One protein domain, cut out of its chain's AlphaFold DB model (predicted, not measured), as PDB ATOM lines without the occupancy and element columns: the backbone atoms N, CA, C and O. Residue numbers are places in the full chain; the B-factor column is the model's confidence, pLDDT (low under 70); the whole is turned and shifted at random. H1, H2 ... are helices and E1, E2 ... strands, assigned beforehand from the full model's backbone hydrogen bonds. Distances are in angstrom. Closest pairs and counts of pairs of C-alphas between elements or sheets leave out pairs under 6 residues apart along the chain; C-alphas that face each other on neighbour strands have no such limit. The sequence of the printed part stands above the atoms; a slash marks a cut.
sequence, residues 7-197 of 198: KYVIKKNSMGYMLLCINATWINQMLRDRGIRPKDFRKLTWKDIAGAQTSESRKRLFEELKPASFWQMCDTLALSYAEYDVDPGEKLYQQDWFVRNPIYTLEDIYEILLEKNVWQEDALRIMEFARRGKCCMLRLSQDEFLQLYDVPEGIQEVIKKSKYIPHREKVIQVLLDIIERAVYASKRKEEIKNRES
ATOM      1  N   LYS A   7     -34.481 -34.776 -37.758       90.81
ATOM      2  CA  LYS A   7     -34.634 -34.394 -36.348       90.81
ATOM      3  C   LYS A   7     -35.519 -35.422 -35.639       90.81
ATOM      4  O   LYS A   7     -36.383 -36.020 -36.277       90.81
ATOM      5  N   TYR A   8     -35.344 -35.630 -34.338       91.50
ATOM      6  CA  TYR A   8     -36.171 -36.572 -33.573       91.50
ATOM      7  C   TYR A   8     -37.490 -35.964 -33.071       91.50
ATOM      8  O   TYR A   8     -37.571 -34.808 -32.686       91.50
ATOM      9  N   VAL A   9     -38.555 -36.743 -33.016       91.31
ATOM     10  CA  VAL A   9     -39.728 -36.434 -32.194       91.31
ATOM     11  C   VAL A   9     -39.820 -37.527 -31.150       91.31
ATOM     12  O   VAL A   9     -39.797 -38.708 -31.495       91.31
ATOM     13  N   ILE A  10     -39.889 -37.137 -29.880       90.81
ATOM     14  CA  ILE A  10     -39.897 -38.077 -28.764       90.81
ATOM     15  C   ILE A  10     -41.279 -38.035 -28.127       90.81
ATOM     16  O   ILE A  10     -41.693 -37.012 -27.584       90.81
ATOM     17  N   LYS A  11     -42.001 -39.156 -28.197       86.88
ATOM     18  CA  LYS A  11     -43.337 -39.292 -27.609       86.88
ATOM     19  C   LYS A  11     -43.302 -40.234 -26.424       86.88
ATOM     20  O   LYS A  11     -42.740 -41.322 -26.514       86.88
ATOM     21  N   LYS A  12     -43.964 -39.849 -25.337       82.19
ATOM     22  CA  LYS A  12     -44.217 -40.746 -24.212       82.19
ATOM     23  C   LYS A  12     -45.535 -41.489 -24.430       82.19
ATOM     24  O   LYS A  12     -46.552 -40.857 -24.704       82.19
ATOM     25  N   ASN A  13     -45.523 -42.810 -24.297       82.31
ATOM     26  CA  ASN A  13     -46.716 -43.656 -24.308       82.31
ATOM     27  C   ASN A  13     -46.736 -44.573 -23.069       82.31
ATOM     28  O   ASN A  13     -45.877 -44.470 -22.191       82.31
ATOM     29  N   SER A  14     -47.731 -45.457 -22.980       80.31
ATOM     30  CA  SER A  14     -47.876 -46.407 -21.865       80.31
ATOM     31  C   SER A  14     -46.731 -47.422 -21.756       80.31
ATOM     32  O   SER A  14     -46.544 -47.996 -20.690       80.31
ATOM     33  N   MET A  15     -45.959 -47.632 -22.826       78.00
ATOM     34  CA  MET A  15     -44.846 -48.585 -22.893       78.00
ATOM     35  C   MET A  15     -43.467 -47.921 -22.741       78.00
ATOM     36  O   MET A  15     -42.456 -48.617 -22.772       78.00
ATOM     37  N   GLY A  16     -43.404 -46.595 -22.579       83.12
ATOM     38  CA  GLY A  16     -42.157 -45.844 -22.434       83.12
ATOM     39  C   GLY A  16     -42.035 -44.693 -23.429       83.12
ATOM     40  O   GLY A  16     -42.976 -43.919 -23.623       83.12
ATOM     41  N   TYR A  17     -40.850 -44.548 -24.022       85.44
ATOM     42  CA  TYR A  17     -40.546 -43.508 -25.004       85.44
ATOM     43  C   TYR A  17     -40.458 -44.094 -26.411       85.44
ATOM     44  O   TYR A  17     -39.805 -45.106 -26.642       85.44
ATOM     45  N   MET A  18     -41.097 -43.420 -27.360       88.00
ATOM     46  CA  MET A  18     -41.002 -43.695 -28.785       88.00
ATOM     47  C   MET A  18     -40.203 -42.579 -29.445       88.00
ATOM     48  O   MET A  18     -40.557 -41.405 -29.321       88.00
ATOM     49  N   LEU A  19     -39.145 -42.952 -30.160       89.12
ATOM     50  CA  LEU A  19     -38.297 -42.024 -30.896       89.12
ATOM     51  C   LEU A  19     -38.610 -42.124 -32.386       89.12
ATOM     52  O   LEU A  19     -38.448 -43.176 -33.000       89.12
ATOM     53  N   LEU A  20     -39.048 -41.015 -32.971       90.88
ATOM     54  CA  LEU A  20     -39.388 -40.915 -34.385       90.88
ATOM     55  C   LEU A  20     -38.366 -40.029 -35.089       90.88
ATOM     56  O   LEU A  20     -38.254 -38.845 -34.792       90.88
ATOM     57  N   CYS A  21     -37.622 -40.589 -36.040       90.75
ATOM     58  CA  CYS A  21     -36.713 -39.816 -36.878       90.75
ATOM     59  C   CYS A  21     -37.502 -39.144 -38.012       90.75
ATOM     60  O   CYS A  21     -37.937 -39.797 -38.964       90.75
ATOM     61  N   ILE A  22     -37.697 -37.832 -37.909       92.94
ATOM     62  CA  ILE A  22     -38.402 -37.027 -38.903       92.94
ATOM     63  C   ILE A  22     -37.392 -36.529 -39.926       92.94
ATOM     64  O   ILE A  22     -36.529 -35.714 -39.617       92.94
ATOM     65  N   ASN A  23     -37.518 -37.006 -41.159       91.69
ATOM     66  CA  ASN A  23     -36.717 -36.585 -42.306       91.69
ATOM     67  C   ASN A  23     -37.615 -35.968 -43.395       91.69
ATOM     68  O   ASN A  23     -38.825 -35.813 -43.218       91.69
ATOM     69  N   ALA A  24     -37.037 -35.641 -44.551       91.62
ATOM     70  CA  ALA A  24     -37.780 -35.064 -45.673       91.62
ATOM     71  C   ALA A  24     -38.969 -35.927 -46.147       91.62
ATOM     72  O   ALA A  24     -39.994 -35.377 -46.551       91.62
ATOM     73  N   THR A  25     -38.867 -37.259 -46.090       93.56
ATOM     74  CA  THR A  25     -39.961 -38.172 -46.461       93.56
ATOM     75  C   THR A  25     -41.139 -38.020 -45.507       93.56
ATOM     76  O   THR A  25     -42.267 -37.834 -45.963       93.56
ATOM     77  N   TRP A  26     -40.875 -37.999 -44.199       94.31
ATOM     78  CA  TRP A  26     -41.901 -37.754 -43.184       94.31
ATOM     79  C   TRP A  26     -42.521 -36.362 -43.302       94.31
ATOM     80  O   TRP A  26     -43.739 -36.238 -43.232       94.31
ATOM     81  N   ILE A  27     -41.720 -35.323 -43.555       94.75
ATOM     82  CA  ILE A  27     -42.236 -33.964 -43.790       94.75
ATOM     83  C   ILE A  27     -43.184 -33.949 -44.993       94.75
ATOM     84  O   ILE A  27     -44.286 -33.411 -44.908       94.75
ATOM     85  N   ASN A  28     -42.796 -34.583 -46.103       95.62
ATOM     86  CA  ASN A  28     -43.652 -34.677 -47.283       95.62
ATOM     87  C   ASN A  28     -44.952 -35.436 -46.995       95.62
ATOM     88  O   ASN A  28     -45.982 -35.064 -47.553       95.62
ATOM     89  N   GLN A  29     -44.913 -36.478 -46.161       96.62
ATOM     90  CA  GLN A  29     -46.114 -37.208 -45.761       96.62
ATOM     91  C   GLN A  29     -47.034 -36.332 -44.903       96.62
ATOM     92  O   GLN A  29     -48.192 -36.159 -45.265       96.62
ATOM     93  N   MET A  30     -46.504 -35.669 -43.869       96.38
ATOM     94  CA  MET A  30     -47.279 -34.761 -43.012       96.38
ATOM     95  C   MET A  30     -47.945 -33.620 -43.798       96.38
ATOM     96  O   MET A  30     -49.057 -33.203 -43.477       96.38
ATOM     97  N   LEU A  31     -47.284 -33.113 -44.844       96.69
ATOM     98  CA  LEU A  31     -47.878 -32.137 -45.761       96.69
ATOM     99  C   LEU A  31     -49.036 -32.750 -46.567       96.69
ATOM    100  O   LEU A  31     -50.099 -32.139 -46.676       96.69
ATOM    101  N   ARG A  32     -48.853 -33.960 -47.115       97.25
ATOM    102  CA  ARG A  32     -49.890 -34.661 -47.893       97.25
ATOM    103  C   ARG A  32     -51.122 -34.984 -47.055       97.25
ATOM    104  O   ARG A  32     -52.224 -34.817 -47.564       97.25
ATOM    105  N   ASP A  33     -50.933 -35.366 -45.796       96.81
ATOM    106  CA  ASP A  33     -52.022 -35.649 -44.852       96.81
ATOM    107  C   ASP A  33     -52.915 -34.417 -44.611       96.81
ATOM    108  O   ASP A  33     -54.074 -34.547 -44.233       96.81
ATOM    109  N   ARG A  34     -52.399 -33.215 -44.902       94.88
ATOM    110  CA  ARG A  34     -53.124 -31.935 -44.858       94.88
ATOM    111  C   ARG A  34     -53.562 -31.421 -46.233       94.88
ATOM    112  O   ARG A  34     -53.875 -30.248 -46.397       94.88
ATOM    113  N   GLY A  35     -53.524 -32.264 -47.265       94.69
ATOM    114  CA  GLY A  35     -53.872 -31.870 -48.633       94.69
ATOM    115  C   GLY A  35     -52.856 -30.930 -49.301       94.69
ATOM    116  O   GLY A  35     -53.136 -30.351 -50.355       94.69
ATOM    117  N   ILE A  36     -51.658 -30.776 -48.730       96.06
ATOM    118  CA  ILE A  36     -50.610 -29.898 -49.251       96.06
ATOM    119  C   ILE A  36     -49.651 -30.722 -50.103       96.06
ATOM    120  O   ILE A  36     -48.966 -31.633 -49.635       96.06
ATOM    121  N   ARG A  37     -49.545 -30.384 -51.390       95.12
ATOM    122  CA  ARG A  37     -48.547 -31.021 -52.256       95.12
ATOM    123  C   ARG A  37     -47.161 -30.496 -51.868       95.12
ATOM    124  O   ARG A  37     -46.991 -29.278 -51.819       95.12
ATOM    125  N   PRO A  38     -46.129 -31.349 -51.718       94.88
ATOM    126  CA  PRO A  38     -44.781 -30.889 -51.370       94.88
ATOM    127  C   PRO A  38     -44.215 -29.799 -52.292       94.88
ATOM    128  O   PRO A  38     -43.478 -28.927 -51.845       94.88
ATOM    129  N   LYS A  39     -44.587 -29.808 -53.579       94.94
ATOM    130  CA  LYS A  39     -44.203 -28.757 -54.536       94.94
ATOM    131  C   LYS A  39     -44.812 -27.388 -54.219       94.94
ATOM    132  O   LYS A  39     -44.184 -26.386 -54.524       94.94
ATOM    133  N   ASP A  40     -46.011 -27.352 -53.636       94.81
ATOM    134  CA  ASP A  40     -46.686 -26.107 -53.265       94.81
ATOM    135  C   ASP A  40     -45.982 -25.504 -52.036       94.81
ATOM    136  O   ASP A  40     -45.680 -24.318 -52.030       94.81
ATOM    137  N   PHE A  41     -45.595 -26.338 -51.059       94.44
ATOM    138  CA  PHE A  41     -44.764 -25.908 -49.926       94.44
ATOM    139  C   PHE A  41     -43.402 -25.350 -50.370       94.44
ATOM    140  O   PHE A  41     -43.006 -24.284 -49.918       94.44
ATOM    141  N   ARG A  42     -42.702 -26.022 -51.296       92.69
ATOM    142  CA  ARG A  42     -41.382 -25.573 -51.791       92.69
ATOM    143  C   ARG A  42     -41.399 -24.212 -52.494       92.69
ATOM    144  O   ARG A  42     -40.338 -23.622 -52.659       92.69
ATOM    145  N   LYS A  43     -42.563 -23.748 -52.951       94.06
ATOM    146  CA  LYS A  43     -42.723 -22.421 -53.557       94.06
ATOM    147  C   LYS A  43     -42.903 -21.314 -52.523       94.06
ATOM    148  O   LYS A  43     -42.732 -20.151 -52.872       94.06
ATOM    149  N   LEU A  44     -43.272 -21.657 -51.287       94.62
ATOM    150  CA  LEU A  44     -43.449 -20.667 -50.238       94.62
ATOM    151  C   LEU A  44     -42.103 -20.066 -49.843       94.62
ATOM    152  O   LEU A  44     -41.104 -20.763 -49.662       94.62
ATOM    153  N   THR A  45     -42.112 -18.757 -49.658       94.50
ATOM    154  CA  THR A  45     -40.996 -17.993 -49.112       94.50
ATOM    155  C   THR A  45     -41.214 -17.750 -47.620       94.50
ATOM    156  O   THR A  45     -42.326 -17.878 -47.102       94.50
ATOM    157  N   TRP A  46     -40.173 -17.305 -46.911       94.81
ATOM    158  CA  TRP A  46     -40.323 -16.855 -45.524       94.81
ATOM    159  C   TRP A  46     -41.377 -15.740 -45.382       94.81
ATOM    160  O   TRP A  46     -42.033 -15.663 -44.347       94.81
ATOM    161  N   LYS A  47     -41.591 -14.915 -46.424       96.31
ATOM    162  CA  LYS A  47     -42.614 -13.854 -46.440       96.31
ATOM    163  C   LYS A  47     -44.026 -14.424 -46.428       96.31
ATOM    164  O   LYS A  47     -44.889 -13.882 -45.746       96.31
ATOM    165  N   ASP A  48     -44.259 -15.512 -47.158       96.00
ATOM    166  CA  ASP A  48     -45.567 -16.171 -47.192       96.00
ATOM    167  C   ASP A  48     -45.899 -16.782 -45.828       96.00
ATOM    168  O   ASP A  48     -47.014 -16.634 -45.332       96.00
ATOM    169  N   ILE A  49     -44.899 -17.393 -45.185       96.62
ATOM    170  CA  ILE A  49     -45.028 -17.937 -43.830       96.62
ATOM    171  C   ILE A  49     -45.253 -16.817 -42.804       96.62
ATOM    172  O   ILE A  49     -46.148 -16.938 -41.970       96.62
ATOM    173  N   ALA A  50     -44.499 -15.715 -42.884       96.38
ATOM    174  CA  ALA A  50     -44.678 -14.549 -42.016       96.38
ATOM    175  C   ALA A  50     -46.073 -13.922 -42.182       96.38
ATOM    176  O   ALA A  50     -46.746 -13.635 -41.196       96.38
ATOM    177  N   GLY A  51     -46.548 -13.778 -43.423       95.44
ATOM    178  CA  GLY A  51     -47.880 -13.254 -43.732       95.44
ATOM    179  C   GLY A  51     -49.034 -14.158 -43.283       95.44
ATOM    180  O   GLY A  51     -50.152 -13.673 -43.131       95.44
ATOM    181  N   ALA A  52     -48.776 -15.446 -43.046       96.25
ATOM    182  CA  ALA A  52     -49.755 -16.410 -42.539       96.25
ATOM    183  C   ALA A  52     -49.771 -16.538 -40.999       96.25
ATOM    184  O   ALA A  52     -50.558 -17.324 -40.448       96.25
ATOM    185  N   GLN A  53     -48.908 -15.792 -40.296       94.44
ATOM    186  CA  GLN A  53     -48.911 -15.711 -38.836       94.44
ATOM    187  C   GLN A  53     -50.117 -14.910 -38.339       94.44
ATOM    188  O   GLN A  53     -50.446 -13.855 -38.870       94.44
ATOM    189  N   THR A  54     -50.741 -15.384 -37.261       91.25
ATOM    190  CA  THR A  54     -51.810 -14.654 -36.558       91.25
ATOM    191  C   THR A  54     -51.282 -13.763 -35.432       91.25
ATOM    192  O   THR A  54     -52.013 -12.935 -34.902       91.25
ATOM    193  N   SER A  55     -50.016 -13.938 -35.048       93.62
ATOM    194  CA  SER A  55     -49.352 -13.185 -33.989       93.62
ATOM    195  C   SER A  55     -48.331 -12.226 -34.595       93.62
ATOM    196  O   SER A  55     -47.421 -12.652 -35.307       93.62
ATOM    197  N   GLU A  56     -48.463 -10.939 -34.275       93.88
ATOM    198  CA  GLU A  56     -47.562  -9.890 -34.761       93.88
ATOM    199  C   GLU A  56     -46.124 -10.082 -34.248       93.88
ATOM    200  O   GLU A  56     -45.168  -9.909 -35.002       93.88
ATOM    201  N   SER A  57     -45.943 -10.529 -33.000       91.75
ATOM    202  CA  SER A  57     -44.610 -10.847 -32.472       91.75
ATOM    203  C   SER A  57     -43.956 -12.006 -33.230       91.75
ATOM    204  O   SER A  57     -42.784 -11.916 -33.597       91.75
ATOM    205  N   ARG A  58     -44.716 -13.065 -33.551       94.06
ATOM    206  CA  ARG A  58     -44.219 -14.175 -34.385       94.06
ATOM    207  C   ARG A  58     -43.872 -13.721 -35.790       94.06
ATOM    208  O   ARG A  58     -42.835 -14.114 -36.312       94.06
ATOM    209  N   LYS A  59     -44.721 -12.895 -36.399       96.38
ATOM    210  CA  LYS A  59     -44.474 -12.344 -37.732       96.38
ATOM    211  C   LYS A  59     -43.142 -11.595 -37.779       96.38
ATOM    212  O   LYS A  59     -42.305 -11.938 -38.609       96.38
ATOM    213  N   ARG A  60     -42.903 -10.676 -36.837       95.12
ATOM    214  CA  ARG A  60     -41.634  -9.932 -36.736       95.12
ATOM    215  C   ARG A  60     -40.428 -10.855 -36.593       95.12
ATOM    216  O   ARG A  60     -39.417 -10.644 -37.252       95.12
ATOM    217  N   LEU A  61     -40.546 -11.914 -35.792       94.56
ATOM    218  CA  LEU A  61     -39.468 -12.889 -35.621       94.56
ATOM    219  C   LEU A  61     -39.137 -13.635 -36.929       94.56
ATOM    220  O   LEU A  61     -37.966 -13.843 -37.243       94.56
ATOM    221  N   PHE A  62     -40.151 -14.001 -37.722       96.25
ATOM    222  CA  PHE A  62     -39.952 -14.591 -39.051       96.25
ATOM    223  C   PHE A  62     -39.354 -13.598 -40.057       96.25
ATOM    224  O   PHE A  62     -38.526 -13.992 -40.880       96.25
ATOM    225  N   GLU A  63     -39.745 -12.326 -39.996       96.12
ATOM    226  CA  GLU A  63     -39.190 -11.259 -40.841       96.12
ATOM    227  C   GLU A  63     -37.721 -10.961 -40.515       96.12
ATOM    228  O   GLU A  63     -36.928 -10.680 -41.418       96.12
ATOM    229  N   GLU A  64     -37.351 -11.061 -39.239       95.50
ATOM    230  CA  GLU A  64     -35.985 -10.857 -38.772       95.50
ATOM    231  C   GLU A  64     -35.074 -12.037 -39.131       95.50
ATOM    232  O   GLU A  64     -34.012 -11.835 -39.722       95.50
ATOM    233  N   LEU A  65     -35.496 -13.269 -38.819       95.19
ATOM    234  CA  LEU A  65     -34.660 -14.465 -38.975       95.19
ATOM    235  C   LEU A  65     -34.700 -15.078 -40.382       95.19
ATOM    236  O   LEU A  65     -33.796 -15.832 -40.737       95.19
ATOM    237  N   LYS A  66     -35.727 -14.763 -41.185       96.38
ATOM    238  CA  LYS A  66     -35.876 -15.170 -42.596       96.38
ATOM    239  C   LYS A  66     -35.589 -16.667 -42.843       96.38
ATOM    240  O   LYS A  66     -34.747 -16.996 -43.683       96.38
ATOM    241  N   PRO A  67     -36.263 -17.589 -42.131       95.00
ATOM    242  CA  PRO A  67     -35.959 -19.016 -42.211       95.00
ATOM    243  C   PRO A  67     -36.206 -19.584 -43.619       95.00
ATOM    244  O   PRO A  67     -37.261 -19.355 -44.211       95.00
ATOM    245  N   ALA A  68     -35.250 -20.358 -44.142       91.19
ATOM    246  CA  ALA A  68     -35.266 -20.878 -45.513       91.19
ATOM    247  C   ALA A  68     -35.619 -22.371 -45.614       91.19
ATOM    248  O   ALA A  68     -35.984 -22.848 -46.688       91.19
ATOM    249  N   SER A  69     -35.518 -23.126 -44.518       92.44
ATOM    250  CA  SER A  69     -35.867 -24.549 -44.475       92.44
ATOM    251  C   SER A  69     -36.985 -24.833 -43.477       92.44
ATOM    252  O   SER A  69     -37.222 -24.058 -42.554       92.44
ATOM    253  N   PHE A  70     -37.642 -25.987 -43.623       94.19
ATOM    254  CA  PHE A  70     -38.667 -26.451 -42.682       94.19
ATOM    255  C   PHE A  70     -38.165 -26.452 -41.229       94.19
ATOM    256  O   PHE A  70     -38.871 -26.007 -40.327       94.19
ATOM    257  N   TRP A  71     -36.926 -26.903 -41.005       94.12
ATOM    258  CA  TRP A  71     -36.332 -26.929 -39.668       94.12
ATOM    259  C   TRP A  71     -36.018 -25.536 -39.146       94.12
ATOM    260  O   TRP A  71     -36.338 -25.248 -38.002       94.12
ATOM    261  N   GLN A  72     -35.515 -24.636 -39.991       94.19
ATOM    262  CA  GLN A  72     -35.322 -23.242 -39.582       94.19
ATOM    263  C   GLN A  72     -36.652 -22.568 -39.236       94.19
ATOM    264  O   GLN A  72     -36.719 -21.806 -38.281       94.19
ATOM    265  N   MET A  73     -37.728 -22.872 -39.969       95.88
ATOM    266  CA  MET A  73     -39.067 -22.376 -39.641       95.88
ATOM    267  C   MET A  73     -39.570 -22.946 -38.310       95.88
ATOM    268  O   MET A  73     -40.203 -22.220 -37.547       95.88
ATOM    269  N   CYS A  74     -39.273 -24.218 -38.010       95.88
ATOM    270  CA  CYS A  74     -39.548 -24.808 -36.699       95.88
ATOM    271  C   CYS A  74     -38.760 -24.095 -35.596       95.88
ATOM    272  O   CYS A  74     -39.369 -23.697 -34.610       95.88
ATOM    273  N   ASP A  75     -37.455 -23.880 -35.769       95.06
ATOM    274  CA  ASP A  75     -36.596 -23.209 -34.784       95.06
ATOM    275  C   ASP A  75     -37.081 -21.771 -34.518       95.06
ATOM    276  O   ASP A  75     -37.276 -21.374 -33.369       95.06
ATOM    277  N   THR A  76     -37.379 -21.008 -35.579       95.94
ATOM    278  CA  THR A  76     -37.974 -19.662 -35.486       95.94
ATOM    279  C   THR A  76     -39.308 -19.688 -34.742       95.94
ATOM    280  O   THR A  76     -39.568 -18.834 -33.899       95.94
ATOM    281  N   LEU A  77     -40.174 -20.661 -35.031       96.06
ATOM    282  CA  LEU A  77     -41.462 -20.768 -34.355       96.06
ATOM    283  C   LEU A  77     -41.294 -21.169 -32.883       96.06
ATOM    284  O   LEU A  77     -41.965 -20.604 -32.022       96.06
ATOM    285  N   ALA A  78     -40.388 -22.096 -32.586       96.12
ATOM    286  CA  ALA A  78     -40.081 -22.554 -31.240       96.12
ATOM    287  C   ALA A  78     -39.543 -21.419 -30.357       96.12
ATOM    288  O   ALA A  78     -39.987 -21.288 -29.219       96.12
ATOM    289  N   LEU A  79     -38.704 -20.529 -30.904       94.44
ATOM    290  CA  LEU A  79     -38.253 -19.305 -30.223       94.44
ATOM    291  C   LEU A  79     -39.408 -18.419 -29.736       94.44
ATOM    292  O   LEU A  79     -39.262 -17.737 -28.731       94.44
ATOM    293  N   SER A  80     -40.553 -18.423 -30.423       92.56
ATOM    294  CA  SER A  80     -41.722 -17.639 -29.998       92.56
ATOM    295  C   SER A  80     -42.514 -18.259 -28.844       92.56
ATOM    296  O   SER A  80     -43.442 -17.630 -28.338       92.56
ATOM    297  N   TYR A  81     -42.197 -19.503 -28.484       91.56
ATOM    298  CA  TYR A  81     -42.818 -20.236 -27.387       91.56
ATOM    299  C   TYR A  81     -41.863 -20.467 -26.228       91.56
ATOM    300  O   TYR A  81     -42.329 -20.602 -25.106       91.56
ATOM    301  N   ALA A  82     -40.567 -20.599 -26.499       90.69
ATOM    302  CA  ALA A  82     -39.591 -20.908 -25.475       90.69
ATOM    303  C   ALA A  82     -39.392 -19.713 -24.537       90.69
ATOM    304  O   ALA A  82     -39.274 -18.570 -24.977       90.69
ATOM    305  N   GLU A  83     -39.326 -19.997 -23.243       91.12
ATOM    306  CA  GLU A  83     -39.149 -18.996 -22.199       91.12
ATOM    307  C   GLU A  83     -37.821 -19.246 -21.498       91.12
ATOM    308  O   GLU A  83     -37.576 -20.330 -20.959       91.12
ATOM    309  N   TYR A  84     -36.971 -18.225 -21.503       91.44
ATOM    310  CA  TYR A  84     -35.651 -18.237 -20.892       91.44
ATOM    311  C   TYR A  84     -35.441 -16.968 -20.067       91.44
ATOM    312  O   TYR A  84     -35.999 -15.915 -20.381       91.44
ATOM    313  N   ASP A  85     -34.604 -17.071 -19.040       90.56
ATOM    314  CA  ASP A  85     -34.089 -15.937 -18.278       90.56
ATOM    315  C   ASP A  85     -33.049 -15.185 -19.115       90.56
ATOM    316  O   ASP A  85     -31.864 -15.531 -19.142       90.56
ATOM    317  N   VAL A  86     -33.542 -14.178 -19.839       89.12
ATOM    318  CA  VAL A  86     -32.772 -13.251 -20.676       89.12
ATOM    319  C   VAL A  86     -32.934 -11.841 -20.120       89.12
ATOM    320  O   VAL A  86     -34.025 -11.476 -19.670       89.12
ATOM    321  N   ASP A  87     -31.860 -11.059 -20.160       86.94
ATOM    322  CA  ASP A  87     -31.875  -9.691 -19.658       86.94
ATOM    323  C   ASP A  87     -32.847  -8.802 -20.461       86.94
ATOM    324  O   ASP A  87     -33.030  -8.994 -21.671       86.94
ATOM    325  N   PRO A  88     -33.514  -7.825 -19.814       84.50
ATOM    326  CA  PRO A  88     -34.480  -6.965 -20.486       84.50
ATOM    327  C   PRO A  88     -33.878  -6.243 -21.698       84.50
ATOM    328  O   PRO A  88     -32.899  -5.513 -21.581       84.50
ATOM    329  N   GLY A  89     -34.509  -6.403 -22.862       82.62
ATOM    330  CA  GLY A  89     -34.076  -5.773 -24.115       82.62
ATOM    331  C   GLY A  89     -33.125  -6.624 -24.957       82.62
ATOM    332  O   GLY A  89     -32.929  -6.314 -26.133       82.62
ATOM    333  N   GLU A  90     -32.605  -7.723 -24.414       89.50
ATOM    334  CA  GLU A  90     -31.781  -8.658 -25.169       89.50
ATOM    335  C   GLU A  90     -32.621  -9.757 -25.826       89.50
ATOM    336  O   GLU A  90     -33.723 -10.106 -25.389       89.50
ATOM    337  N   LYS A  91     -32.102 -10.319 -26.922       89.81
ATOM    338  CA  LYS A  91     -32.770 -11.400 -27.650       89.81
ATOM    339  C   LYS A  91     -32.077 -12.721 -27.371       89.81
ATOM    340  O   LYS A  91     -30.866 -12.834 -27.523       89.81
ATOM    341  N   LEU A  92     -32.861 -13.751 -27.053       90.38
ATOM    342  CA  LEU A  92     -32.364 -15.094 -26.739       90.38
ATOM    343  C   LEU A  92     -31.371 -15.634 -27.779       90.38
ATOM    344  O   LEU A  92     -30.305 -16.125 -27.435       90.38
ATOM    345  N   TYR A  93     -31.691 -15.510 -29.068       89.56
ATOM    346  CA  TYR A  93     -30.847 -16.019 -30.156       89.56
ATOM    347  C   TYR A  93     -29.584 -15.182 -30.421       89.56
ATOM    348  O   TYR A  93     -28.828 -15.511 -31.333       89.56
ATOM    349  N   GLN A  94     -29.363 -14.112 -29.655       91.31
ATOM    350  CA  GLN A  94     -28.128 -13.325 -29.643       91.31
ATOM    351  C   GLN A  94     -27.260 -13.637 -28.416       91.31
ATOM    352  O   GLN A  94     -26.125 -13.186 -28.354       91.31
ATOM    353  N   GLN A  95     -27.768 -14.415 -27.458       91.81
ATOM    354  CA  GLN A  95     -27.043 -14.777 -26.246       91.81
ATOM    355  C   GLN A  95     -25.927 -15.779 -26.543       91.81
ATOM    356  O   GLN A  95     -26.200 -16.862 -27.067       91.81
ATOM    357  N   ASP A  96     -24.693 -15.490 -26.129       91.00
ATOM    358  CA  ASP A  96     -23.531 -16.355 -26.386       91.00
ATOM    359  C   ASP A  96     -23.720 -17.787 -25.866       91.00
ATOM    360  O   ASP A  96     -23.368 -18.768 -26.529       91.00
ATOM    361  N   TRP A  97     -24.304 -17.938 -24.679       89.38
ATOM    362  CA  TRP A  97     -24.594 -19.246 -24.090       89.38
ATOM    363  C   TRP A  97     -25.618 -20.041 -24.911       89.38
ATOM    364  O   TRP A  97     -25.446 -21.245 -25.110       89.38
ATOM    365  N   PHE A  98     -26.622 -19.367 -25.475       91.62
ATOM    366  CA  PHE A  98     -27.627 -19.991 -26.331       91.62
ATOM    367  C   PHE A  98     -27.068 -20.313 -27.720       91.62
ATOM    368  O   PHE A  98     -27.289 -21.401 -28.243       91.62
ATOM    369  N   VAL A  99     -26.297 -19.404 -28.322       90.12
ATOM    370  CA  VAL A  99     -25.699 -19.596 -29.655       90.12
ATOM    371  C   VAL A  99     -24.735 -20.787 -29.667       90.12
ATOM    372  O   VAL A  99     -24.698 -21.539 -30.647       90.12
ATOM    373  N   ARG A 100     -23.991 -21.007 -28.575       88.56
ATOM    374  CA  ARG A 100     -23.086 -22.159 -28.427       88.56
ATOM    375  C   ARG A 100     -23.838 -23.492 -28.353       88.56
ATOM    376  O   ARG A 100     -23.402 -24.467 -28.970       88.56
ATOM    377  N   ASN A 101     -24.962 -23.539 -27.635       88.62
ATOM    378  CA  ASN A 101     -25.785 -24.741 -27.465       88.62
ATOM    379  C   ASN A 101     -27.273 -24.415 -27.690       88.62
ATOM    380  O   ASN A 101     -28.034 -24.323 -26.727       88.62
ATOM    381  N   PRO A 102     -27.706 -24.236 -28.952       91.12
ATOM    382  CA  PRO A 102     -29.058 -23.778 -29.235       91.12
ATOM    383  C   PRO A 102     -30.070 -24.877 -28.918       91.12
ATOM    384  O   PRO A 102     -30.053 -25.943 -29.538       91.12
ATOM    385  N   ILE A 103     -30.958 -24.599 -27.963       93.94
ATOM    386  CA  ILE A 103     -32.042 -25.493 -27.546       93.94
ATOM    387  C   ILE A 103     -33.366 -24.783 -27.828       93.94
ATOM    388  O   ILE A 103     -33.852 -23.965 -27.046       93.94
ATOM    389  N   TYR A 104     -33.943 -25.076 -28.990       94.38
ATOM    390  CA  TYR A 104     -35.235 -24.527 -29.398       94.38
ATOM    391  C   TYR A 104     -36.386 -25.394 -28.885       94.38
ATOM    392  O   TYR A 104     -37.456 -24.894 -28.545       94.38
ATOM    393  N   THR A 105     -36.151 -26.700 -28.824       95.19
ATOM    394  CA  THR A 105     -37.107 -27.736 -28.443       95.19
ATOM    395  C   THR A 105     -36.478 -28.695 -27.440       95.19
ATOM    396  O   THR A 105     -35.257 -28.830 -27.385       95.19
ATOM    397  N   LEU A 106     -37.297 -29.392 -26.650       93.94
ATOM    398  CA  LEU A 106     -36.797 -30.361 -25.664       93.94
ATOM    399  C   LEU A 106     -35.933 -31.443 -26.316       93.94
ATOM    400  O   LEU A 106     -34.894 -31.826 -25.789       93.94
ATOM    401  N   GLU A 107     -36.318 -31.884 -27.508       95.31
ATOM    402  CA  GLU A 107     -35.597 -32.891 -28.273       95.31
ATOM    403  C   GLU A 107     -34.206 -32.412 -28.741       95.31
ATOM    404  O   GLU A 107     -33.366 -33.249 -29.073       95.31
ATOM    405  N   ASP A 108     -33.912 -31.103 -28.735       94.81
ATOM    406  CA  ASP A 108     -32.545 -30.611 -28.962       94.81
ATOM    407  C   ASP A 108     -31.620 -30.976 -27.791       94.81
ATOM    408  O   ASP A 108     -30.462 -31.304 -28.029       94.81
ATOM    409  N   ILE A 109     -32.118 -31.010 -26.546       94.19
ATOM    410  CA  ILE A 109     -31.338 -31.482 -25.385       94.19
ATOM    411  C   ILE A 109     -30.906 -32.926 -25.621       94.19
ATOM    412  O   ILE A 109     -29.722 -33.242 -25.534       94.19
ATOM    413  N   TYR A 110     -31.861 -33.786 -25.985       93.88
ATOM    414  CA  TYR A 110     -31.591 -35.187 -26.290       93.88
ATOM    415  C   TYR A 110     -30.536 -35.329 -27.398       93.88
ATOM    416  O   TYR A 110     -29.527 -36.004 -27.214       93.88
ATOM    417  N   GLU A 111     -30.723 -34.642 -28.527       93.31
ATOM    418  CA  GLU A 111     -29.801 -34.701 -29.668       93.31
ATOM    419  C   GLU A 111     -28.384 -34.230 -29.330       93.31
ATOM    420  O   GLU A 111     -27.416 -34.895 -29.698       93.31
ATOM    421  N   ILE A 112     -28.252 -33.104 -28.624       92.38
ATOM    422  CA  ILE A 112     -26.945 -32.547 -28.259       92.38
ATOM    423  C   ILE A 112     -26.220 -33.479 -27.277       92.38
ATOM    424  O   ILE A 112     -25.002 -33.630 -27.375       92.38
ATOM    425  N   LEU A 113     -26.939 -34.113 -26.347       93.12
ATOM    426  CA  LEU A 113     -26.351 -35.064 -25.400       93.12
ATOM    427  C   LEU A 113     -25.852 -36.329 -26.107       93.12
ATOM    428  O   LEU A 113     -24.722 -36.750 -25.858       93.12
ATOM    429  N   LEU A 114     -26.617 -36.870 -27.064       91.69
ATOM    430  CA  LEU A 114     -26.144 -37.986 -27.891       91.69
ATOM    431  C   LEU A 114     -24.881 -37.626 -28.682       91.69
ATOM    432  O   LEU A 114     -23.957 -38.427 -28.779       91.69
ATOM    433  N   GLU A 115     -24.817 -36.410 -29.232       90.25
ATOM    434  CA  GLU A 115     -23.625 -35.912 -29.931       90.25
ATOM    435  C   GLU A 115     -22.388 -35.815 -29.031       90.25
ATOM    436  O   GLU A 115     -21.263 -35.817 -29.527       90.25
ATOM    437  N   LYS A 116     -22.595 -35.736 -27.716       89.12
ATOM    438  CA  LYS A 116     -21.543 -35.712 -26.699       89.12
ATOM    439  C   LYS A 116     -21.321 -37.080 -26.046       89.12
ATOM    440  O   LYS A 116     -20.666 -37.145 -25.013       89.12
ATOM    441  N   ASN A 117     -21.813 -38.155 -26.665       89.31
ATOM    442  CA  ASN A 117     -21.681 -39.543 -26.207       89.31
ATOM    443  C   ASN A 117     -22.357 -39.840 -24.856       89.31
ATOM    444  O   ASN A 117     -21.968 -40.783 -24.170       89.31
ATOM    445  N   VAL A 118     -23.379 -39.070 -24.477       90.38
ATOM    446  CA  VAL A 118     -24.233 -39.410 -23.331       90.38
ATOM    447  C   VAL A 118     -25.155 -40.567 -23.718       90.38
ATOM    448  O   VAL A 118     -25.690 -40.601 -24.831       90.38
ATOM    449  N   TRP A 119     -25.356 -41.516 -22.801       92.44
ATOM    450  CA  TRP A 119     -26.233 -42.666 -23.015       92.44
ATOM    451  C   TRP A 119     -27.675 -42.235 -23.307       92.44
ATOM    452  O   TRP A 119     -28.181 -41.268 -22.741       92.44
ATOM    453  N   GLN A 120     -28.360 -42.974 -24.187       91.00
ATOM    454  CA  GLN A 120     -29.710 -42.615 -24.645       91.00
ATOM    455  C   GLN A 120     -30.712 -42.494 -23.490       91.00
ATOM    456  O   GLN A 120     -31.523 -41.568 -23.467       91.00
ATOM    457  N   GLU A 121     -30.645 -43.403 -22.517       90.25
ATOM    458  CA  GLU A 121     -31.529 -43.385 -21.349       90.25
ATOM    459  C   GLU A 121     -31.298 -42.148 -20.474       90.25
ATOM    460  O   GLU A 121     -32.260 -41.499 -20.057       90.25
ATOM    461  N   ASP A 122     -30.039 -41.775 -20.258       91.69
ATOM    462  CA  ASP A 122     -29.673 -40.589 -19.486       91.69
ATOM    463  C   ASP A 122     -30.078 -39.311 -20.216       91.69
ATOM    464  O   ASP A 122     -30.687 -38.421 -19.623       91.69
ATOM    465  N   ALA A 123     -29.864 -39.250 -21.532       93.38
ATOM    466  CA  ALA A 123     -30.307 -38.131 -22.355       93.38
ATOM    467  C   ALA A 123     -31.834 -37.930 -22.286       93.38
ATOM    468  O   ALA A 123     -32.305 -36.791 -22.192       93.38
ATOM    469  N   LEU A 124     -32.621 -39.015 -22.271       90.75
ATOM    470  CA  LEU A 124     -34.075 -38.951 -22.069       90.75
ATOM    471  C   LEU A 124     -34.443 -38.452 -20.666       90.75
ATOM    472  O   LEU A 124     -35.352 -37.628 -20.525       90.75
ATOM    473  N   ARG A 125     -33.740 -38.921 -19.629       89.25
ATOM    474  CA  ARG A 125     -33.960 -38.482 -18.241       89.25
ATOM    475  C   ARG A 125     -33.654 -36.997 -18.068       89.25
ATOM    476  O   ARG A 125     -34.463 -36.290 -17.468       89.25
ATOM    477  N   ILE A 126     -32.547 -36.517 -18.634       91.06
ATOM    478  CA  ILE A 126     -32.153 -35.103 -18.601       91.06
ATOM    479  C   ILE A 126     -33.168 -34.239 -19.362       91.06
ATOM    480  O   ILE A 126     -33.595 -33.202 -18.853       91.06
ATOM    481  N   MET A 127     -33.622 -34.679 -20.540       91.88
ATOM    482  CA  MET A 127     -34.667 -33.982 -21.299       91.88
ATOM    483  C   MET A 127     -35.976 -33.860 -20.499       91.88
ATOM    484  O   MET A 127     -36.575 -32.786 -20.438       91.88
ATOM    485  N   GLU A 128     -36.441 -34.938 -19.863       87.06
ATOM    486  CA  GLU A 128     -37.653 -34.901 -19.029       87.06
ATOM    487  C   GLU A 128     -37.495 -34.039 -17.782       87.06
ATOM    488  O   GLU A 128     -38.450 -33.372 -17.375       87.06
ATOM    489  N   PHE A 129     -36.303 -34.043 -17.187       87.06
ATOM    490  CA  PHE A 129     -35.977 -33.168 -16.073       87.06
ATOM    491  C   PHE A 129     -36.094 -31.693 -16.482       87.06
ATOM    492  O   PHE A 129     -36.749 -30.917 -15.785       87.06
ATOM    493  N   ALA A 130     -35.561 -31.324 -17.653       86.75
ATOM    494  CA  ALA A 130     -35.716 -29.981 -18.209       86.75
ATOM    495  C   ALA A 130     -37.190 -29.630 -18.500       86.75
ATOM    496  O   ALA A 130     -37.613 -28.501 -18.266       86.75
ATOM    497  N   ARG A 131     -38.006 -30.601 -18.940       82.81
ATOM    498  CA  ARG A 131     -39.436 -30.399 -19.237       82.81
ATOM    499  C   ARG A 131     -40.296 -30.107 -18.008       82.81
ATOM    500  O   ARG A 131     -41.174 -29.253 -18.066       82.81
ATOM    501  N   ARG A 132     -40.146 -30.888 -16.933       67.81
ATOM    502  CA  ARG A 132     -41.088 -30.884 -15.791       67.81
ATOM    503  C   ARG A 132     -40.890 -29.719 -14.822       67.81
ATOM    504  O   ARG A 132     -41.611 -29.653 -13.833       67.81
ATOM    505  N   GLY A 133     -39.942 -28.828 -15.109       60.78
ATOM    506  CA  GLY A 133     -39.646 -27.658 -14.294       60.78
ATOM    507  C   GLY A 133     -39.208 -28.050 -12.888       60.78
ATOM    508  O   GLY A 133     -40.027 -28.044 -11.983       60.78
ATOM    509  N   LYS A 134     -37.923 -28.393 -12.714       59.56
ATOM    510  CA  LYS A 134     -37.170 -28.498 -11.434       59.56
ATOM    511  C   LYS A 134     -37.789 -29.338 -10.297       59.56
ATOM    512  O   LYS A 134     -37.188 -29.465  -9.237       59.56
ATOM    513  N   CYS A 135     -38.943 -29.953 -10.511       48.03
ATOM    514  CA  CYS A 135     -39.699 -30.722  -9.545       48.03
ATOM    515  C   CYS A 135     -39.841 -32.153 -10.061       48.03
ATOM    516  O   CYS A 135     -40.064 -32.385 -11.245       48.03
ATOM    517  N   CYS A 136     -39.793 -33.099  -9.127       51.84
ATOM    518  CA  CYS A 136     -40.495 -34.385  -9.174       51.84
ATOM    519  C   CYS A 136     -39.874 -35.646  -9.809       51.84
ATOM    520  O   CYS A 136     -40.643 -36.537 -10.153       51.84
ATOM    521  N   MET A 137     -38.546 -35.843  -9.848       53.06
ATOM    522  CA  MET A 137     -38.025 -37.219 -10.058       53.06
ATOM    523  C   MET A 137     -37.175 -37.787  -8.911       53.06
ATOM    524  O   MET A 137     -37.310 -38.973  -8.634       53.06
ATOM    525  N   LEU A 138     -36.359 -36.989  -8.203       59.81
ATOM    526  CA  LEU A 138     -35.379 -37.547  -7.246       59.81
ATOM    527  C   LEU A 138     -35.226 -36.799  -5.903       59.81
ATOM    528  O   LEU A 138     -34.319 -37.115  -5.148       59.81
ATOM    529  N   ARG A 139     -36.077 -35.811  -5.578       70.12
ATOM    530  CA  ARG A 139     -35.843 -34.846  -4.465       70.12
ATOM    531  C   ARG A 139     -34.479 -34.127  -4.529       70.12
ATOM    532  O   ARG A 139     -34.092 -33.491  -3.560       70.12
ATOM    533  N   LEU A 140     -33.786 -34.208  -5.661       71.94
ATOM    534  CA  LEU A 140     -32.544 -33.493  -5.922       71.94
ATOM    535  C   LEU A 140     -32.853 -32.067  -6.366       71.94
ATOM    536  O   LEU A 140     -33.819 -31.831  -7.105       71.94
ATOM    537  N   SER A 141     -32.001 -31.137  -5.953       80.81
ATOM    538  CA  SER A 141     -31.900 -29.825  -6.574       80.81
ATOM    539  C   SER A 141     -31.487 -29.950  -8.045       80.81
ATOM    540  O   SER A 141     -31.005 -30.986  -8.515       80.81
ATOM    541  N   GLN A 142     -31.678 -28.868  -8.799       83.31
ATOM    542  CA  GLN A 142     -31.270 -28.815 -10.199       83.31
ATOM    543  C   GLN A 142     -29.767 -29.036 -10.381       83.31
ATOM    544  O   GLN A 142     -29.376 -29.740 -11.307       83.31
ATOM    545  N   ASP A 143     -28.941 -28.473  -9.504       86.25
ATOM    546  CA  ASP A 143     -27.490 -28.615  -9.599       86.25
ATOM    547  C   ASP A 143     -27.046 -30.047  -9.299       86.25
ATOM    548  O   ASP A 143     -26.280 -30.616 -10.074       86.25
ATOM    549  N   GLU A 144     -27.599 -30.668  -8.254       86.69
ATOM    550  CA  GLU A 144     -27.307 -32.066  -7.912       86.69
ATOM    551  C   GLU A 144     -27.713 -33.023  -9.035       86.69
ATOM    552  O   GLU A 144     -26.973 -33.950  -9.354       86.69
ATOM    553  N   PHE A 145     -28.868 -32.800  -9.674       87.88
ATOM    554  CA  PHE A 145     -29.289 -33.625 -10.806       87.88
ATOM    555  C   PHE A 145     -28.329 -33.480 -11.994       87.88
ATOM    556  O   PHE A 145     -27.919 -34.475 -12.583       87.88
ATOM    557  N   LEU A 146     -27.966 -32.249 -12.362       89.19
ATOM    558  CA  LEU A 146     -27.087 -32.005 -13.508       89.19
ATOM    559  C   LEU A 146     -25.665 -32.538 -13.273       89.19
ATOM    560  O   LEU A 146     -25.042 -33.003 -14.224       89.19
ATOM    561  N   GLN A 147     -25.185 -32.504 -12.028       88.56
ATOM    562  CA  GLN A 147     -23.913 -33.110 -11.628       88.56
ATOM    563  C   GLN A 147     -23.978 -34.640 -11.645       88.56
ATOM    564  O   GLN A 147     -23.090 -35.267 -12.202       88.56
ATOM    565  N   LEU A 148     -25.041 -35.243 -11.099       87.88
ATOM    566  CA  LEU A 148     -25.202 -36.703 -11.050       87.88
ATOM    567  C   LEU A 148     -25.163 -37.358 -12.439       87.88
ATOM    568  O   LEU A 148     -24.716 -38.491 -12.567       87.88
ATOM    569  N   TYR A 149     -25.665 -36.660 -13.459       87.69
ATOM    570  CA  TYR A 149     -25.703 -37.141 -14.842       87.69
ATOM    571  C   TYR A 149     -24.571 -36.570 -15.717       87.69
ATOM    572  O   TYR A 149     -24.674 -36.636 -16.943       87.69
ATOM    573  N   ASP A 150     -23.536 -35.969 -15.113       88.81
ATOM    574  CA  ASP A 150     -22.371 -35.391 -15.800       88.81
ATOM    575  C   ASP A 150     -22.751 -34.519 -17.014       88.81
ATOM    576  O   ASP A 150     -22.156 -34.585 -18.096       88.81
ATOM    577  N   VAL A 151     -23.798 -33.696 -16.860       89.81
ATOM    578  CA  VAL A 151     -24.321 -32.899 -17.972       89.81
ATOM    579  C   VAL A 151     -23.253 -31.885 -18.403       89.81
ATOM    580  O   VAL A 151     -22.751 -31.141 -17.567       89.81
ATOM    581  N   PRO A 152     -22.915 -31.767 -19.696       90.62
ATOM    582  CA  PRO A 152     -21.914 -30.811 -20.167       90.62
ATOM    583  C   PRO A 152     -22.239 -29.364 -19.763       90.62
ATOM    584  O   PRO A 152     -23.366 -28.915 -19.973       90.62
ATOM    585  N   GLU A 153     -21.258 -28.609 -19.251       88.69
ATOM    586  CA  GLU A 153     -21.458 -27.264 -18.662       88.69
ATOM    587  C   GLU A 153     -22.270 -26.313 -19.551       88.69
ATOM    588  O   GLU A 153     -23.238 -25.701 -19.104       88.69
ATOM    589  N   GLY A 154     -21.944 -26.248 -20.845       87.38
ATOM    590  CA  GLY A 154     -22.665 -25.384 -21.784       87.38
ATOM    591  C   GLY A 154     -24.139 -25.763 -21.991       87.38
ATOM    592  O   GLY A 154     -24.926 -24.917 -22.403       87.38
ATOM    593  N   ILE A 155     -24.531 -27.010 -21.710       90.50
ATOM    594  CA  ILE A 155     -25.935 -27.453 -21.711       90.50
ATOM    595  C   ILE A 155     -26.574 -27.166 -20.352       90.50
ATOM    596  O   ILE A 155     -27.727 -26.738 -20.305       90.50
ATOM    597  N   GLN A 156     -25.830 -27.358 -19.255       91.44
ATOM    598  CA  GLN A 156     -26.303 -27.005 -17.917       91.44
ATOM    599  C   GLN A 156     -26.744 -25.540 -17.856       91.44
ATOM    600  O   GLN A 156     -27.821 -25.256 -17.338       91.44
ATOM    601  N   GLU A 157     -25.943 -24.626 -18.412       89.81
ATOM    602  CA  GLU A 157     -26.246 -23.192 -18.439       89.81
ATOM    603  C   GLU A 157     -27.602 -22.908 -19.110       89.81
ATOM    604  O   GLU A 157     -28.449 -22.216 -18.540       89.81
ATOM    605  N   VAL A 158     -27.850 -23.519 -20.273       90.50
ATOM    606  CA  VAL A 158     -29.107 -23.361 -21.019       90.50
ATOM    607  C   VAL A 158     -30.291 -23.935 -20.232       90.50
ATOM    608  O   VAL A 158     -31.321 -23.274 -20.105       90.50
ATOM    609  N   ILE A 159     -30.149 -25.132 -19.647       90.12
ATOM    610  CA  ILE A 159     -31.210 -25.770 -18.849       90.12
ATOM    611  C   ILE A 159     -31.536 -24.935 -17.600       90.12
ATOM    612  O   ILE A 159     -32.709 -24.762 -17.265       90.12
ATOM    613  N   LYS A 160     -30.525 -24.391 -16.912       89.50
ATOM    614  CA  LYS A 160     -30.710 -23.564 -15.705       89.50
ATOM    615  C   LYS A 160     -31.483 -22.280 -15.985       89.50
ATOM    616  O   LYS A 160     -32.330 -21.917 -15.168       89.50
ATOM    617  N   LYS A 161     -31.223 -21.650 -17.135       90.88
ATOM    618  CA  LYS A 161     -31.906 -20.435 -17.608       90.88
ATOM    619  C   LYS A 161     -33.271 -20.707 -18.243       90.88
ATOM    620  O   LYS A 161     -34.015 -19.764 -18.487       90.88
ATOM    621  N   SER A 162     -33.610 -21.957 -18.552       90.19
ATOM    622  CA  SER A 162     -34.896 -22.289 -19.169       90.19
ATOM    623  C   SER A 162     -36.040 -22.287 -18.149       90.19
ATOM    624  O   SER A 162     -35.946 -22.888 -17.076       90.19
ATOM    625  N   LYS A 163     -37.141 -21.622 -18.506       88.56
ATOM    626  CA  LYS A 163     -38.427 -21.654 -17.791       88.56
ATOM    627  C   LYS A 163     -39.413 -22.588 -18.478       88.56
ATOM    628  O   LYS A 163     -40.116 -23.347 -17.815       88.56
ATOM    629  N   TYR A 164     -39.430 -22.557 -19.806       90.44
ATOM    630  CA  TYR A 164     -40.257 -23.431 -20.622       90.44
ATOM    631  C   TYR A 164     -39.586 -23.697 -21.970       90.44
ATOM    632  O   TYR A 164     -39.119 -22.780 -22.643       90.44
ATOM    633  N   ILE A 165     -39.576 -24.964 -22.384       92.56
ATOM    634  CA  ILE A 165     -39.064 -25.396 -23.685       92.56
ATOM    635  C   ILE A 165     -40.169 -26.212 -24.370       92.56
ATOM    636  O   ILE A 165     -40.645 -27.195 -23.790       92.56
ATOM    637  N   PRO A 166     -40.609 -25.845 -25.587       93.81
ATOM    638  CA  PRO A 166     -41.669 -26.568 -26.273       93.81
ATOM    639  C   PRO A 166     -41.199 -27.940 -26.779       93.81
ATOM    640  O   PRO A 166     -40.034 -28.145 -27.124       93.81
ATOM    641  N   HIS A 167     -42.142 -28.870 -26.918       93.81
ATOM    642  CA  HIS A 167     -41.924 -30.098 -27.686       93.81
ATOM    643  C   HIS A 167     -41.921 -29.821 -29.187       93.81
ATOM    644  O   HIS A 167     -42.805 -29.127 -29.706       93.81
ATOM    645  N   ARG A 168     -40.997 -30.459 -29.906       95.25
ATOM    646  CA  ARG A 168     -40.877 -30.338 -31.361       95.25
ATOM    647  C   ARG A 168     -42.134 -30.769 -32.101       95.25
ATOM    648  O   ARG A 168     -42.511 -30.122 -33.072       95.25
ATOM    649  N   GLU A 169     -42.825 -31.803 -31.622       94.94
ATOM    650  CA  GLU A 169     -44.103 -32.229 -32.205       94.94
ATOM    651  C   GLU A 169     -45.118 -31.082 -32.244       94.94
ATOM    652  O   GLU A 169     -45.740 -30.831 -33.277       94.94
ATOM    653  N   LYS A 170     -45.263 -30.353 -31.132       94.25
ATOM    654  CA  LYS A 170     -46.216 -29.247 -31.047       94.25
ATOM    655  C   LYS A 170     -45.830 -28.120 -32.002       94.25
ATOM    656  O   LYS A 170     -46.705 -27.573 -32.672       94.25
ATOM    657  N   VAL A 171     -44.537 -27.812 -32.092       96.94
ATOM    658  CA  VAL A 171     -44.002 -26.810 -33.024       96.94
ATOM    659  C   VAL A 171     -44.288 -27.209 -34.474       96.94
ATOM    660  O   VAL A 171     -44.804 -26.390 -35.230       96.94
ATOM    661  N   ILE A 172     -44.037 -28.469 -34.843       97.12
ATOM    662  CA  ILE A 172     -44.327 -29.003 -36.181       97.12
ATOM    663  C   ILE A 172     -45.814 -28.859 -36.511       97.12
ATOM    664  O   ILE A 172     -46.143 -28.371 -37.588       97.12
ATOM    665  N   GLN A 173     -46.716 -29.232 -35.599       96.38
ATOM    666  CA  GLN A 173     -48.158 -29.131 -35.848       96.38
ATOM    667  C   GLN A 173     -48.599 -27.690 -36.110       96.38
ATOM    668  O   GLN A 173     -49.292 -27.427 -37.091       96.38
ATOM    669  N   VAL A 174     -48.129 -26.744 -35.293       97.19
ATOM    670  CA  VAL A 174     -48.440 -25.324 -35.497       97.19
ATOM    671  C   VAL A 174     -47.835 -24.812 -36.808       97.19
ATOM    672  O   VAL A 174     -48.484 -24.051 -37.524       97.19
ATOM    673  N   LEU A 175     -46.611 -25.228 -37.151       97.62
ATOM    674  CA  LEU A 175     -45.992 -24.853 -38.420       97.62
ATOM    675  C   LEU A 175     -46.804 -25.375 -39.608       97.62
ATOM    676  O   LEU A 175     -47.012 -24.634 -40.564       97.62
ATOM    677  N   LEU A 176     -47.297 -26.612 -39.548       97.81
ATOM    678  CA  LEU A 176     -48.146 -27.173 -40.596       97.81
ATOM    679  C   LEU A 176     -49.448 -26.376 -40.764       97.81
ATOM    680  O   LEU A 176     -49.815 -26.088 -41.902       97.81
ATOM    681  N   ASP A 177     -50.081 -25.928 -39.671       97.12
ATOM    682  CA  ASP A 177     -51.257 -25.042 -39.741       97.12
ATOM    683  C   ASP A 177     -50.927 -23.707 -40.439       97.12
ATOM    684  O   ASP A 177     -51.739 -23.154 -41.185       97.12
ATOM    685  N   ILE A 178     -49.734 -23.152 -40.189       97.50
ATOM    686  CA  ILE A 178     -49.268 -21.915 -40.836       97.50
ATOM    687  C   ILE A 178     -49.011 -22.151 -42.329       97.50
ATOM    688  O   ILE A 178     -49.431 -21.341 -43.155       97.50
ATOM    689  N   ILE A 179     -48.349 -23.258 -42.681       97.75
ATOM    690  CA  ILE A 179     -48.068 -23.625 -44.074       97.75
ATOM    691  C   ILE A 179     -49.378 -23.800 -44.844       97.75
ATOM    692  O   ILE A 179     -49.495 -23.296 -45.957       97.75
ATOM    693  N   GLU A 180     -50.372 -24.460 -44.258       96.81
ATOM    694  CA  GLU A 180     -51.690 -24.649 -44.866       96.81
ATOM    695  C   GLU A 180     -52.347 -23.311 -45.234       96.81
ATOM    696  O   GLU A 180     -52.728 -23.095 -46.390       96.81
ATOM    697  N   ARG A 181     -52.372 -22.362 -44.288       96.44
ATOM    698  CA  ARG A 181     -52.866 -20.997 -44.531       96.44
ATOM    699  C   ARG A 181     -52.068 -20.274 -45.613       96.44
ATOM    700  O   ARG A 181     -52.664 -19.624 -46.473       96.44
ATOM    701  N   ALA A 182     -50.741 -20.391 -45.594       97.00
ATOM    702  CA  ALA A 182     -49.869 -19.759 -46.581       97.00
ATOM    703  C   ALA A 182     -50.106 -20.312 -47.998       97.00
ATOM    704  O   ALA A 182     -50.229 -19.539 -48.950       97.00
ATOM    705  N   VAL A 183     -50.249 -21.635 -48.144       95.94
ATOM    706  CA  VAL A 183     -50.573 -22.280 -49.427       95.94
ATOM    707  C   VAL A 183     -51.939 -21.828 -49.934       95.94
ATOM    708  O   VAL A 183     -52.070 -21.493 -51.113       95.94
ATOM    709  N   TYR A 184     -52.949 -21.790 -49.064       93.31
ATOM    710  CA  TYR A 184     -54.285 -21.329 -49.440       93.31
ATOM    711  C   TYR A 184     -54.273 -19.866 -49.910       93.31
ATOM    712  O   TYR A 184     -54.808 -19.542 -50.972       93.31
ATOM    713  N   ALA A 185     -53.592 -18.986 -49.169       93.62
ATOM    714  CA  ALA A 185     -53.453 -17.581 -49.536       93.62
ATOM    715  C   ALA A 185     -52.694 -17.391 -50.862       93.62
ATOM    716  O   ALA A 185     -53.072 -16.537 -51.663       93.62
ATOM    717  N   SER A 186     -51.651 -18.187 -51.110       91.94
ATOM    718  CA  SER A 186     -50.876 -18.150 -52.356       91.94
ATOM    719  C   SER A 186     -51.734 -18.535 -53.568       91.94
ATOM    720  O   SER A 186     -51.798 -17.768 -54.528       91.94
ATOM    721  N   LYS A 187     -52.487 -19.640 -53.486       89.38
ATOM    722  CA  LYS A 187     -53.404 -20.072 -54.559       89.38
ATOM    723  C   LYS A 187     -54.472 -19.022 -54.862       89.38
ATOM    724  O   LYS A 187     -54.689 -18.682 -56.020       89.38
ATOM    725  N   ARG A 188     -55.075 -18.431 -53.825       87.56
ATOM    726  CA  ARG A 188     -56.084 -17.376 -53.994       87.56
ATOM    727  C   ARG A 188     -55.524 -16.139 -54.709       87.56
ATOM    728  O   ARG A 188     -56.220 -15.543 -55.525       87.56
ATOM    729  N   LYS A 189     -54.275 -15.746 -54.427       85.56
ATOM    730  CA  LYS A 189     -53.607 -14.636 -55.134       85.56
ATOM    731  C   LYS A 189     -53.382 -14.954 -56.613       85.56
ATOM    732  O   LYS A 189     -53.601 -14.084 -57.449       85.56
ATOM    733  N   GLU A 190     -52.960 -16.179 -56.932       84.44
ATOM    734  CA  GLU A 190     -52.797 -16.630 -58.322       84.44
ATOM    735  C   GLU A 190     -54.137 -16.605 -59.076       84.44
ATOM    736  O   GLU A 190     -54.207 -16.099 -60.194       84.44
ATOM    737  N   GLU A 191     -55.218 -17.072 -58.448       87.00
ATOM    738  CA  GLU A 191     -56.566 -17.053 -59.029       87.00
ATOM    739  C   GLU A 191     -57.076 -15.633 -59.310       87.00
ATOM    740  O   GLU A 191     -57.635 -15.390 -60.378       87.00
ATOM    741  N   ILE A 192     -56.872 -14.692 -58.381       85.44
ATOM    742  CA  ILE A 192     -57.253 -13.283 -58.565       85.44
ATOM    743  C   ILE A 192     -56.465 -12.671 -59.726       85.44
ATOM    744  O   ILE A 192     -57.063 -12.115 -60.643       85.44
ATOM    745  N   LYS A 193     -55.140 -12.859 -59.744       81.56
ATOM    746  CA  LYS A 193     -54.275 -12.327 -60.803       81.56
ATOM    747  C   LYS A 193     -54.669 -12.845 -62.192       81.56
ATOM    748  O   LYS A 193     -54.647 -12.089 -63.159       81.56
ATOM    749  N   ASN A 194     -55.054 -14.118 -62.288       80.44
ATOM    750  CA  ASN A 194     -55.506 -14.714 -63.545       80.44
ATOM    751  C   ASN A 194     -56.855 -14.148 -64.017       80.44
ATOM    752  O   ASN A 194     -57.078 -14.073 -65.218       80.44
ATOM    753  N   ARG A 195     -57.741 -13.741 -63.097       76.31
ATOM    754  CA  ARG A 195     -59.021 -13.092 -63.435       76.31
ATOM    755  C   ARG A 195     -58.855 -11.639 -63.868       76.31
ATOM    756  O   ARG A 195     -59.616 -11.188 -64.704       76.31
ATOM    757  N   GLU A 196     -57.879 -10.929 -63.310       77.44
ATOM    758  CA  GLU A 196     -57.560  -9.535 -63.667       77.44
ATOM    759  C   GLU A 196     -56.771  -9.411 -64.984       77.44
ATOM    760  O   GLU A 196     -56.577  -8.309 -65.485       77.44
ATOM    761  N   SER A 197     -56.290 -10.533 -65.532       65.19
ATOM    762  CA  SER A 197     -55.532 -10.591 -66.792       65.19
ATOM    763  C   SER A 197     -56.391 -10.986 -68.008       65.19
ATOM    764  O   SER A 197     -55.832 -11.228 -69.079       65.19
TER     765      SER A 197
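AT A GLANCE: This is residues 7 to 197 of the 198 residues of an uncharacterized protein of Lachnospiraceae bacterium (UniProt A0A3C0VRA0). One long helix, H11, makes the longest axis: short helices H2, H3 and H5 pack on parts of it, with H4 on H3 and H5, while a second cluster, H6 to H10, lies beyond its first residues. The hairpin E1 and E2 lies beside the junction, E1 near H7 and the start of H11, and residues 188 to 197 stick out at the far end. The 191 printed residues hold eleven named helices and three named strands, in the order E1, E2, H1 to H10, E3, H11; E1 and E2 make an antiparallel sheet, and the class is mostly helix. The whole is compact, with a radius of gyration of the C-alphas of 18.9 A, yet elongated, spanning 69 by 43 by 25 A.

IN THESE COORDINATES: E1, residues 7 to 13, begins at C-alpha 7 (-34.634, -34.394, -36.348) and is 19.4 A long; E2, residues 16 to 23, is 22.6 A. Then come H1, residues 24 to 32, H2, 38 to 43, H3, 46 to 51, H4, 56 to 65, and H5, 70 to 79. H6, 96 to 100, H7, 106 to 115, H8, 120 to 131, 16.5 A, H9, 142 to 148, and H10, 153 to 161, follow. E3 is residues 162 to 164. H11, residues 168 to 196, is 41.9 A and ends at C-alpha 196 (-57.560, -9.535, -63.667).

HOW THE PARTS SIT: In the hairpin E1 and E2, N 9 and O 20 are 2.8 A apart, within hydrogen-bond range. The closest C-alphas of E1 and H7, Tyr 8 and Glu 107, are 6.5 A apart; those of E1 and H11, Val 9 and Glu 169, 6.1 A. H1 and H2 only just touch, with 3 pairs of C-alphas within 8 A, and only at the corner, at Asn 28 and Pro 38, 5.7 A. H11 touches H3 with residues 178 to 186 alone, about perpendicular at 82 degrees, closest at Asp 48 and Ala 182, 5.6 A. It touches H5 with residues 168 to 175 alone, closest at Ala 78 and Val 171, 6.1 A. H3 and H4 form a helical hairpin, closest at Ala 50 and Lys 59, 4.8 A. H7 and H8 form another, closest at Tyr 110 and Ala 123, 5.1 A. H6 touches H10 at Phe 98 and Val 158, 6.5 A. H9 is close to but not clearly touching H10, at Leu 146 and Gln 156, 6.7 A. E3 pairs with no named strand, but residues 83 to 84 pair with it, antiparallel. Every O i to N i+4 pair is within hydrogen-bond range in H1 to H6, H8, H9 and H11; H7 has 5 of 6 and H10 4 of 5.

THE WHOLE: The C-alphas farthest apart, Arg 139 and Ser 197, are 69.7 A apart. The printed part has no cut; H5 to H6 is a long link of 16 residues. Mean pLDDT of the printed part is 90.0; residues 132 to 138 and 197 are under 70.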